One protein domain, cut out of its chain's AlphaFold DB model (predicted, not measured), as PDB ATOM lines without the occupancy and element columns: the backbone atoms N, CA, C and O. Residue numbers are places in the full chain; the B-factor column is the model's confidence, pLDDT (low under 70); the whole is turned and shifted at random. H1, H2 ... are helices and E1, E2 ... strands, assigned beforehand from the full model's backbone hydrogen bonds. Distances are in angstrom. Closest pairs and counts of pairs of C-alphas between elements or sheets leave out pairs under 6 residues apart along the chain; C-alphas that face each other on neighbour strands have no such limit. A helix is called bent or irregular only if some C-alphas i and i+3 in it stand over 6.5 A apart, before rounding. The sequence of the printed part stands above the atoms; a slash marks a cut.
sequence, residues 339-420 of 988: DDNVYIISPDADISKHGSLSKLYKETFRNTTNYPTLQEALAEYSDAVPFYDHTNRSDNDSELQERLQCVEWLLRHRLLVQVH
ATOM      1  N   ASP A 339      16.623  38.802 121.595       72.31
ATOM      2  CA  ASP A 339      15.630  39.870 121.777       72.31
ATOM      3  C   ASP A 339      16.256  41.249 122.083       72.31
ATOM      4  O   ASP A 339      15.740  42.282 121.655       72.31
ATOM      5  N   ASP A 340      17.419  41.275 122.745       71.06
ATOM      6  CA  ASP A 340      18.188  42.494 123.053       71.06
ATOM      7  C   ASP A 340      19.038  43.023 121.866       71.06
ATOM      8  O   ASP A 340      19.694  44.067 121.986       71.06
ATOM      9  N   ASN A 341      19.063  42.331 120.718       81.12
ATOM     10  CA  ASN A 341      19.824  42.764 119.541       81.12
ATOM     11  C   ASN A 341      19.109  43.912 118.813       81.12
ATOM     12  O   ASN A 341      17.914  43.836 118.537       81.12
ATOM     13  N   VAL A 342      19.854  44.947 118.423       81.25
ATOM     14  CA  VAL A 342      19.352  46.044 117.579       81.25
ATOM     15  C   VAL A 342      19.736  45.780 116.122       81.25
ATOM     16  O   VAL A 342      20.906  45.519 115.830       81.25
ATOM     17  N   TYR A 343      18.769  45.887 115.212       83.56
ATOM     18  CA  TYR A 343      18.967  45.752 113.767       83.56
ATOM     19  C   TYR A 343      18.575  47.048 113.057       83.56
ATOM     20  O   TYR A 343      17.579  47.668 113.416       83.56
ATOM     21  N   ILE A 344      19.355  47.442 112.050       82.31
ATOM     22  CA  ILE A 344      19.104  48.622 111.209       82.31
ATOM     23  C   ILE A 344      19.276  48.274 109.730       82.31
ATOM     24  O   ILE A 344      19.957  47.300 109.392       82.31
ATOM     25  N   ILE A 345      18.709  49.093 108.842       81.94
ATOM     26  CA  ILE A 345      18.944  48.988 107.394       81.94
ATOM     27  C   ILE A 345      20.451  49.098 107.099       81.94
ATOM     28  O   ILE A 345      21.142  50.003 107.569       81.94
ATOM     29  N   SER A 346      20.964  48.159 106.305       77.12
ATOM     30  CA  SER A 346      22.373  48.083 105.917       77.12
ATOM     31  C   SER A 346      22.787  49.270 105.027       77.12
ATOM     32  O   SER A 346      22.165  49.488 103.987       77.12
ATOM     33  N   PRO A 347      23.876  50.001 105.345       69.19
ATOM     34  CA  PRO A 347      24.409  51.050 104.466       69.19
ATOM     35  C   PRO A 347      24.932  50.539 103.111       69.19
ATOM     36  O   PRO A 347      25.052  51.323 102.174       69.19
ATOM     37  N   ASP A 348      25.239  49.240 103.007       64.00
ATOM     38  CA  ASP A 348      25.632  48.554 101.764       64.00
ATOM     39  C   ASP A 348      24.404  47.938 101.027       64.00
ATOM     40  O   ASP A 348      24.574  47.116 100.125       64.00
ATOM     41  N   ALA A 349      23.158  48.268 101.409       67.19
ATOM     42  CA  ALA A 349      21.951  47.706 100.789       67.19
ATOM     43  C   ALA A 349      21.755  48.188  99.338       67.19
ATOM     44  O   ALA A 349      21.504  49.365  99.073       67.19
ATOM     45  N   ASP A 350      21.795  47.254  98.384       63.69
ATOM     46  CA  ASP A 350      21.601  47.546  96.962       63.69
ATOM     47  C   ASP A 350      20.113  47.709  96.599       63.69
ATOM     48  O   ASP A 350      19.440  46.792  96.115       63.69
ATOM     49  N   ILE A 351      19.604  48.922  96.818       62.53
ATOM     50  CA  ILE A 351      18.221  49.317  96.513       62.53
ATOM     51  C   ILE A 351      17.908  49.190  95.005       62.53
ATOM     52  O   ILE A 351      16.744  49.006  94.647       62.53
ATOM     53  N   SER A 352      18.901  49.187  94.103       58.34
ATOM     54  CA  SER A 352      18.646  49.036  92.656       58.34
ATOM     55  C   SER A 352      18.012  47.680  92.311       58.34
ATOM     56  O   SER A 352      17.152  47.589  91.433       58.34
ATOM     57  N   LYS A 353      18.349  46.628  93.070       62.09
ATOM     58  CA  LYS A 353      17.832  45.259  92.888       62.09
ATOM     59  C   LYS A 353      16.488  45.014  93.593       62.09
ATOM     60  O   LYS A 353      15.923  43.921  93.478       62.09
ATOM     61  N   HIS A 354      15.919  46.025  94.261       64.00
ATOM     62  CA  HIS A 354      14.667  45.935  95.028       64.00
ATOM     63  C   HIS A 354      13.481  45.380  94.213       64.00
ATOM     64  O   HIS A 354      12.666  44.631  94.747       64.00
ATOM     65  N   GLY A 355      13.397  45.672  92.908       67.88
ATOM     66  CA  GLY A 355      12.331  45.154  92.035       67.88
ATOM     67  C   GLY A 355      12.322  43.626  91.872       67.88
ATOM     68  O   GLY A 355      11.252  43.031  91.730       67.88
ATOM     69  N   SER A 356      13.491  42.981  91.935       74.19
ATOM     70  CA  SER A 356      13.619  41.515  91.913       74.19
ATOM     71  C   SER A 356      13.497  40.926  93.320       74.19
ATOM     72  O   SER A 356      12.780  39.947  93.514       74.19
ATOM     73  N   LEU A 357      14.114  41.568  94.318       76.38
ATOM     74  CA  LEU A 357      14.038  41.146  95.722       76.38
ATOM     75  C   LEU A 357      12.599  41.174  96.261       76.38
ATOM     76  O   LEU A 357      12.195  40.249  96.957       76.38
ATOM     77  N   SER A 358      11.791  42.170  95.888       75.94
ATOM     78  CA  SER A 358      10.375  42.263  96.278       75.94
ATOM     79  C   SER A 358       9.526  41.114  95.709       75.94
ATOM     80  O   SER A 358       8.597  40.649  96.371       75.94
ATOM     81  N   LYS A 359       9.864  40.596  94.516       78.00
ATOM     82  CA  LYS A 359       9.227  39.390  93.954       78.00
ATOM     83  C   LYS A 359       9.634  38.142  94.736       78.00
ATOM     84  O   LYS A 359       8.752  37.425  95.193       78.00
ATOM     85  N   LEU A 360      10.937  37.948  94.965       79.44
ATOM     86  CA  LEU A 360      11.478  36.801  95.703       79.44
ATOM     87  C   LEU A 360      10.980  36.750  97.161       79.44
ATOM     88  O   LEU A 360      10.675  35.682  97.688       79.44
ATOM     89  N   TYR A 361      10.834  37.909  97.803       81.12
ATOM     90  CA  TYR A 361      10.239  38.048  99.132       81.12
ATOM     91  C   TYR A 361       8.769  37.606  99.127       81.12
ATOM     92  O   TYR A 361       8.387  36.707  99.874       81.12
ATOM     93  N   LYS A 362       7.956  38.157  98.213       79.75
ATOM     94  CA  LYS A 362       6.556  37.733  98.023       79.75
ATOM     95  C   LYS A 362       6.432  36.259  97.640       79.75
ATOM     96  O   LYS A 362       5.397  35.668  97.908       79.75
ATOM     97  N   GLU A 363       7.459  35.674  97.027       80.31
ATOM     98  CA  GLU A 363       7.565  34.244  96.724       80.31
ATOM     99  C   GLU A 363       7.876  33.381  97.943       80.31
ATOM    100  O   GLU A 363       7.258  32.331  98.107       80.31
ATOM    101  N   THR A 364       8.759  33.851  98.822       77.56
ATOM    102  CA  THR A 364       9.116  33.169 100.075       77.56
ATOM    103  C   THR A 364       7.909  33.104 101.021       77.56
ATOM    104  O   THR A 364       7.633  32.059 101.604       77.56
ATOM    105  N   PHE A 365       7.145  34.197 101.131       77.31
ATOM    106  CA  PHE A 365       6.063  34.348 102.113       77.31
ATOM    107  C   PHE A 365       4.640  34.146 101.540       77.31
ATOM    108  O   PHE A 365       3.665  34.561 102.161       77.31
ATOM    109  N   ARG A 366       4.482  33.474 100.380       63.50
ATOM    110  CA  ARG A 366       3.172  33.263  99.701       63.50
ATOM    111  C   ARG A 366       2.074  32.642 100.572       63.50
ATOM    112  O   ARG A 366       0.898  32.843 100.281       63.50
ATOM    113  N   ASN A 367       2.450  31.862 101.581       59.41
ATOM    114  CA  ASN A 367       1.518  31.070 102.385       59.41
ATOM    115  C   ASN A 367       1.004  31.813 103.635       59.41
ATOM    116  O   ASN A 367       0.093  31.317 104.294       59.41
ATOM    117  N   THR A 368       1.560  32.987 103.955       62.88
ATOM    118  CA  THR A 368       1.203  33.772 105.145       62.88
ATOM    119  C   THR A 368       0.203  34.863 104.767       62.88
ATOM    120  O   THR A 368       0.520  35.788 104.022       62.88
ATOM    121  N   THR A 369      -1.026  34.769 105.276       49.91
ATOM    122  CA  THR A 369      -2.190  35.511 104.753       49.91
ATOM    123  C   THR A 369      -2.203  37.023 105.006       49.91
ATOM    124  O   THR A 369      -3.000  37.706 104.372       49.91
ATOM    125  N   ASN A 370      -1.338  37.551 105.881       58.34
ATOM    126  CA  ASN A 370      -1.280  38.974 106.262       58.34
ATOM    127  C   ASN A 370       0.164  39.527 106.356       58.34
ATOM    128  O   ASN A 370       0.426  40.463 107.108       58.34
ATOM    129  N   TYR A 371       1.129  38.946 105.635       65.00
ATOM    130  CA  TYR A 371       2.538  39.341 105.780       65.00
ATOM    131  C   TYR A 371       2.845  40.711 105.129       65.00
ATOM    132  O   TYR A 371       2.430  40.937 103.987       65.00
ATOM    133  N   PRO A 372       3.588  41.618 105.800       71.88
ATOM    134  CA  PRO A 372       3.911  42.942 105.265       71.88
ATOM    135  C   PRO A 372       4.782  42.849 104.012       71.88
ATOM    136  O   PRO A 372       5.591  41.930 103.861       71.88
ATOM    137  N   THR A 373       4.676  43.827 103.113       79.25
ATOM    138  CA  THR A 373       5.580  43.932 101.963       79.25
ATOM    139  C   THR A 373       7.015  44.220 102.410       79.25
ATOM    140  O   THR A 373       7.255  44.765 103.484       79.25
ATOM    141  N   LEU A 374       7.990  43.928 101.540       81.31
ATOM    142  CA  LEU A 374       9.409  44.222 101.788       81.31
ATOM    143  C   LEU A 374       9.664  45.693 102.188       81.31
ATOM    144  O   LEU A 374      10.597  45.971 102.930       81.31
ATOM    145  N   GLN A 375       8.835  46.631 101.722       78.06
ATOM    146  CA  GLN A 375       8.971  48.060 102.022       78.06
ATOM    147  C   GLN A 375       8.481  48.395 103.437       78.06
ATOM    148  O   GLN A 375       9.140  49.151 104.143       78.06
ATOM    149  N   GLU A 376       7.372  47.795 103.868       77.94
ATOM    150  CA  GLU A 376       6.843  47.926 105.234       77.94
ATOM    151  C   GLU A 376       7.755  47.211 106.243       77.94
ATOM    152  O   GLU A 376       8.076  47.773 107.288       77.94
ATOM    153  N   ALA A 377       8.264  46.026 105.888       78.88
ATOM    154  CA  ALA A 377       9.236  45.292 106.694       78.88
ATOM    155  C   ALA A 377      10.549  46.075 106.878       78.88
ATOM    156  O   ALA A 377      11.075  46.135 107.982       78.88
ATOM    157  N   LEU A 378      11.068  46.728 105.828       80.88
ATOM    158  CA  LEU A 378      12.247  47.595 105.953       80.88
ATOM    159  C   LEU A 378      11.961  48.879 106.743       80.88
ATOM    160  O   LEU A 378      12.844  49.350 107.455       80.88
ATOM    161  N   ALA A 379      10.746  49.430 106.656       79.69
ATOM    162  CA  ALA A 379      10.353  50.598 107.439       79.69
ATOM    163  C   ALA A 379      10.308  50.303 108.951       79.69
ATOM    164  O   ALA A 379      10.688  51.174 109.734       79.69
ATOM    165  N   GLU A 380       9.932  49.088 109.374       76.62
ATOM    166  CA  GLU A 380       9.945  48.693 110.795       76.62
ATOM    167  C   GLU A 380      11.367  48.765 111.399       76.62
ATOM    168  O   GLU A 380      11.523  49.225 112.525       76.62
ATOM    169  N   TYR A 381      12.414  48.458 110.619       77.12
ATOM    170  CA  TYR A 381      13.828  48.562 111.030       77.12
ATOM    171  C   TYR A 381      14.520  49.872 110.602       77.12
ATOM    172  O   TYR A 381      15.750  49.919 110.477       77.12
ATOM    173  N   SER A 382      13.753  50.939 110.347       76.81
ATOM    174  CA  SER A 382      14.323  52.278 110.132       76.81
ATOM    175  C   SER A 382      14.737  52.959 111.446       76.81
ATOM    176  O   SER A 382      15.747  53.663 111.471       76.81
ATOM    177  N   ASP A 383      14.027  52.678 112.543       67.25
ATOM    178  CA  ASP A 383      14.395  53.083 113.901       67.25
ATOM    179  C   ASP A 383      15.328  52.048 114.562       67.25
ATOM    180  O   ASP A 383      15.076  50.842 114.532       67.25
ATOM    181  N   ALA A 384      16.397  52.516 115.218       72.06
ATOM    182  CA  ALA A 384      17.417  51.676 115.862       72.06
ATOM    183  C   ALA A 384      16.950  51.099 117.220       72.06
ATOM    184  O   ALA A 384      17.485  51.422 118.283       72.06
ATOM    185  N   VAL A 385      15.924  50.250 117.171       68.56
ATOM    186  CA  VAL A 385      15.187  49.687 118.315       68.56
ATOM    187  C   VAL A 385      15.518  48.189 118.500       68.56
ATOM    188  O   VAL A 385      15.720  47.496 117.498       68.56
ATOM    189  N   PRO A 386      15.598  47.655 119.742       75.94
ATOM    190  CA  PRO A 386      15.853  46.231 119.982       75.94
ATOM    191  C   PRO A 386      14.761  45.326 119.404       75.94
ATOM    192  O   PRO A 386      13.583  45.684 119.431       75.94
ATOM    193  N   PHE A 387      15.135  44.125 118.954       74.81
ATOM    194  CA  PHE A 387      14.231  43.136 118.360       74.81
ATOM    195  C   PHE A 387      12.984  42.876 119.225       74.81
ATOM    196  O   PHE A 387      11.871  42.836 118.700       74.81
ATOM    197  N   TYR A 388      13.148  42.840 120.552       68.25
ATOM    198  CA  TYR A 388      12.064  42.699 121.525       68.25
ATOM    199  C   TYR A 388      10.941  43.740 121.383       68.25
ATOM    200  O   TYR A 388       9.766  43.418 121.534       68.25
ATOM    201  N   ASP A 389      11.261  45.007 121.120       68.06
ATOM    202  CA  ASP A 389      10.241  46.064 121.030       68.06
ATOM    203  C   ASP A 389       9.487  46.049 119.688       68.06
ATOM    204  O   ASP A 389       8.390  46.603 119.608       68.06
ATOM    205  N   HIS A 390      10.008  45.340 118.679       64.06
ATOM    206  CA  HIS A 390       9.263  44.995 117.464       64.06
ATOM    207  C   HIS A 390       8.348  43.782 117.695       64.06
ATOM    208  O   HIS A 390       7.200  43.786 117.253       64.06
ATOM    209  N   THR A 391       8.811  42.761 118.428       56.50
ATOM    210  CA  THR A 391       8.022  41.543 118.706       56.50
ATOM    211  C   THR A 391       6.920  41.755 119.749       56.50
ATOM    212  O   THR A 391       5.842  41.191 119.590       56.50
ATOM    213  N   ASN A 392       7.102  42.659 120.723       49.59
ATOM    214  CA  ASN A 392       6.097  43.078 121.724       49.59
ATOM    215  C   ASN A 392       4.778  43.648 121.146       49.59
ATOM    216  O   ASN A 392       3.878  44.004 121.908       49.59
ATOM    217  N   ARG A 393       4.651  43.778 119.821       51.47
ATOM    218  CA  ARG A 393       3.378  44.071 119.143       51.47
ATOM    219  C   ARG A 393       2.450  42.851 119.045       51.47
ATOM    220  O   ARG A 393       1.293  43.032 118.675       51.47
ATOM    221  N   SER A 394       2.929  41.649 119.381       49.28
ATOM    222  CA  SER A 394       2.166  40.401 119.314       49.28
ATOM    223  C   SER A 394       2.409  39.499 120.522       49.28
ATOM    224  O   SER A 394       3.550  39.221 120.879       49.28
ATOM    225  N   ASP A 395       1.324  38.982 121.101       53.09
ATOM    226  CA  ASP A 395       1.349  37.958 122.156       53.09
ATOM    227  C   ASP A 395       1.381  36.513 121.579       53.09
ATOM    228  O   ASP A 395       1.136  35.553 122.307       53.09
ATOM    229  N   ASN A 396       1.633  36.329 120.269       62.75
ATOM    230  CA  ASN A 396       1.537  35.030 119.581       62.75
ATOM    231  C   ASN A 396       2.903  34.446 119.161       62.75
ATOM    232  O   ASN A 396       3.570  34.991 118.279       62.75
ATOM    233  N   ASP A 397       3.239  33.247 119.654       65.31
ATOM    234  CA  ASP A 397       4.466  32.507 119.290       65.31
ATOM    235  C   ASP A 397       4.639  32.288 117.769       65.31
ATOM    236  O   ASP A 397       5.760  32.322 117.260       65.31
ATOM    237  N   SER A 398       3.540  32.102 117.019       68.38
ATOM    238  CA  SER A 398       3.589  31.958 115.549       68.38
ATOM    239  C   SER A 398       4.101  33.229 114.874       68.38
ATOM    240  O   SER A 398       4.966  33.163 114.004       68.38
ATOM    241  N   GLU A 399       3.629  34.402 115.310       68.81
ATOM    242  CA  GLU A 399       4.060  35.674 114.726       68.81
ATOM    243  C   GLU A 399       5.510  35.993 115.116       68.81
ATOM    244  O   GLU A 399       6.266  36.514 114.300       68.81
ATOM    245  N   LEU A 400       5.948  35.610 116.323       69.75
ATOM    246  CA  LEU A 400       7.360  35.670 116.711       69.75
ATOM    247  C   LEU A 400       8.234  34.813 115.778       69.75
ATOM    248  O   LEU A 400       9.273  35.282 115.306       69.75
ATOM    249  N   GLN A 401       7.807  33.590 115.453       74.50
ATOM    250  CA  GLN A 401       8.517  32.718 114.512       74.50
ATOM    251  C   GLN A 401       8.529  33.293 113.081       74.50
ATOM    252  O   GLN A 401       9.561  33.248 112.407       74.50
ATOM    253  N   GLU A 402       7.428  33.890 112.627       76.25
ATOM    254  CA  GLU A 402       7.318  34.564 111.325       76.25
ATOM    255  C   GLU A 402       8.150  35.865 111.253       76.25
ATOM    256  O   GLU A 402       8.735  36.175 110.210       76.25
ATOM    257  N   ARG A 403       8.286  36.608 112.362       76.56
ATOM    258  CA  ARG A 403       9.174  37.784 112.490       76.56
ATOM    259  C   ARG A 403      10.651  37.391 112.523       76.56
ATOM    260  O   ARG A 403      11.462  38.041 111.865       76.56
ATOM    261  N   LEU A 404      11.008  36.299 113.203       81.31
ATOM    262  CA  LEU A 404      12.359  35.725 113.149       81.31
ATOM    263  C   LEU A 404      12.733  35.320 111.714       81.31
ATOM    264  O   LEU A 404      13.821  35.657 111.247       81.31
ATOM    265  N   GLN A 405      11.814  34.688 110.974       82.19
ATOM    266  CA  GLN A 405      12.009  34.390 109.548       82.19
ATOM    267  C   GLN A 405      12.190  35.659 108.697       82.19
ATOM    268  O   GLN A 405      13.007  35.642 107.774       82.19
ATOM    269  N   CYS A 406      11.510  36.766 109.029       83.06
ATOM    270  CA  CYS A 406      11.731  38.068 108.390       83.06
ATOM    271  C   CYS A 406      13.186  38.530 108.555       83.06
ATOM    272  O   CYS A 406      13.885  38.768 107.568       83.06
ATOM    273  N   VAL A 407      13.668  38.603 109.802       84.56
ATOM    274  CA  VAL A 407      15.024  39.083 110.115       84.56
ATOM    275  C   VAL A 407      16.080  38.172 109.496       84.56
ATOM    276  O   VAL A 407      17.008  38.666 108.856       84.56
ATOM    277  N   GLU A 408      15.920  36.847 109.579       85.19
ATOM    278  CA  GLU A 408      16.814  35.922 108.879       85.19
ATOM    279  C   GLU A 408      16.830  36.162 107.360       85.19
ATOM    280  O   GLU A 408      17.903  36.164 106.756       85.19
ATOM    281  N   TRP A 409      15.674  36.365 106.718       85.94
ATOM    282  CA  TRP A 409      15.595  36.618 105.274       85.94
ATOM    283  C   TRP A 409      16.275  37.938 104.895       85.94
ATOM    284  O   TRP A 409      17.032  37.989 103.923       85.94
ATOM    285  N   LEU A 410      16.071  38.999 105.678       84.25
ATOM    286  CA  LEU A 410      16.686  40.305 105.444       84.25
ATOM    287  C   LEU A 410      18.214  40.265 105.655       84.25
ATOM    288  O   LEU A 410      18.954  40.871 104.875       84.25
ATOM    289  N   LEU A 411      18.709  39.486 106.625       81.69
ATOM    290  CA  LEU A 411      20.140  39.199 106.815       81.69
ATOM    291  C   LEU A 411      20.714  38.318 105.682       81.69
ATOM    292  O   LEU A 411      21.821  38.572 105.184       81.69
ATOM    293  N   ARG A 412      19.956  37.325 105.187       82.00
ATOM    294  CA  ARG A 412      20.304  36.548 103.975       82.00
ATOM    295  C   ARG A 412      20.464  37.454 102.750       82.00
ATOM    296  O   ARG A 412      21.407  37.249 101.990       82.00
ATOM    297  N   HIS A 413      19.677  38.520 102.628       77.06
ATOM    298  CA  HIS A 413      19.740  39.460 101.499       77.06
ATOM    299  C   HIS A 413      20.555  40.743 101.759       77.06
ATOM    300  O   HIS A 413      20.551  41.638 100.919       77.06
ATOM    301  N   ARG A 414      21.302  40.828 102.877       74.88
ATOM    302  CA  ARG A 414      22.150  41.984 103.269       74.88
ATOM    303  C   ARG A 414      21.391  43.310 103.450       74.88
ATOM    304  O   ARG A 414      22.003  44.375 103.395       74.88
ATOM    305  N   LEU A 415      20.078  43.257 103.660       79.69
ATOM    306  CA  LEU A 415      19.240  44.447 103.813       79.69
ATOM    307  C   LEU A 415      19.234  44.977 105.252       79.69
ATOM    308  O   LEU A 415      19.065  46.177 105.445       79.69
ATOM    309  N   LEU A 416      19.489  44.113 106.240       82.06
ATOM    310  CA  LEU A 416      19.749  44.496 107.631       82.06
ATOM    311  C   LEU A 416      21.208  44.248 108.025       82.06
ATOM    312  O   LEU A 416      21.883  43.377 107.471       82.06
ATOM    313  N   VAL A 417      21.660  44.984 109.038       79.88
ATOM    314  CA  VAL A 417      22.902  44.756 109.783       79.88
ATOM    315  C   VAL A 417      22.629  44.880 111.288       79.88
ATOM    316  O   VAL A 417      21.758  45.641 111.707       79.88
ATOM    317  N   GLN A 418      23.353  44.110 112.103       82.06
ATOM    318  CA  GLN A 418      23.270  44.190 113.562       82.06
ATOM    319  C   GLN A 418      24.141  45.335 114.093       82.06
ATOM    320  O   GLN A 418      25.279  45.518 113.654       82.06
ATOM    321  N   VAL A 419      23.618  46.096 115.053       80.19
ATOM    322  CA  VAL A 419      24.355  47.165 115.736       80.19
ATOM    323  C   VAL A 419      25.123  46.583 116.923       80.19
ATOM    324  O   VAL A 419      24.574  45.833 117.730       80.19
ATOM    325  N   HIS A 420      26.397  46.959 117.042       77.56
ATOM    326  CA  HIS A 420      27.292  46.525 118.114       77.56
ATOM    327  C   HIS A 420      27.843  47.730 118.879       77.56
ATOM    328  O   HIS A 420      28.246  48.725 118.279       77.56
TER     329      HIS A 420
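AT A GLANCE: This is residues 339 to 420 of the 988 residues of the protein "Hypothetical protein" of Adineta ricciae (UniProt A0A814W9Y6). Four helices with few contacts between them make a flat slab, with H1 at one end, H3 at the other, and H2 and the long H4 crossing between them. A short ribbon of two antiparallel strands, E1 and E2, lies along one side and joins the two ends of the printed part. The printed part has 82 residues, with four named helices and two named strands in the order E1, H1, H2, H3, H4, E2; the class is mostly helix. It is compact, with a radius of gyration of the C-alphas of 12.4 A, and spans 34 by 33 by 17 A.

IN THESE COORDINATES: E1 is residues 343 to 345, beginning at C-alpha 343 (18.967, 45.752, 113.767). H1, residues 351 to 364, is 18.9 A long and irregular: C-alphas 352 and 355 are 7.4 A apart. H2 is residues 374 to 380, 10.1 A, and H3 residues 387 to 391, 6.4 A. H4, residues 397 to 412, is 22.4 A long. E2, residues 416 to 418, ends at C-alpha 418 (23.270, 44.190, 113.562).

HOW THE PARTS SIT: E1 and E2 are antiparallel at 142 degrees; N 344 and O 417 are within hydrogen-bond range at 3.0 A. H1 and H2 are close but not clearly touching, about perpendicular at 80 degrees, with closest C-alphas Ser 358 and Leu 374 at 5.9 A. H2 and H4 are also close but not clearly touching, only just about perpendicular at 72 degrees, with closest C-alphas Ala 377 and Cys 406 at 7.8 A. H3 and H4 are close but not clearly touching, with closest C-alphas Thr 391 and Leu 400 at 6.2 A. H1 and H3 are apart. Every O i to N i+4 pair is within hydrogen-bond range in H2, H3 and H4, and 7 of 10 in H1.

THE WHOLE: The C-alphas of Ser 352 and Asp 395, the two farthest apart, are 35.9 A apart. The printed part has no cut, and no link is long. Residues 393 to 398, of which 397 to 398 belong to H4, stand free. The mean pLDDT of the printed part is 72.8; 30 residues are under 70, among them 347 to 355 and 388 to 400.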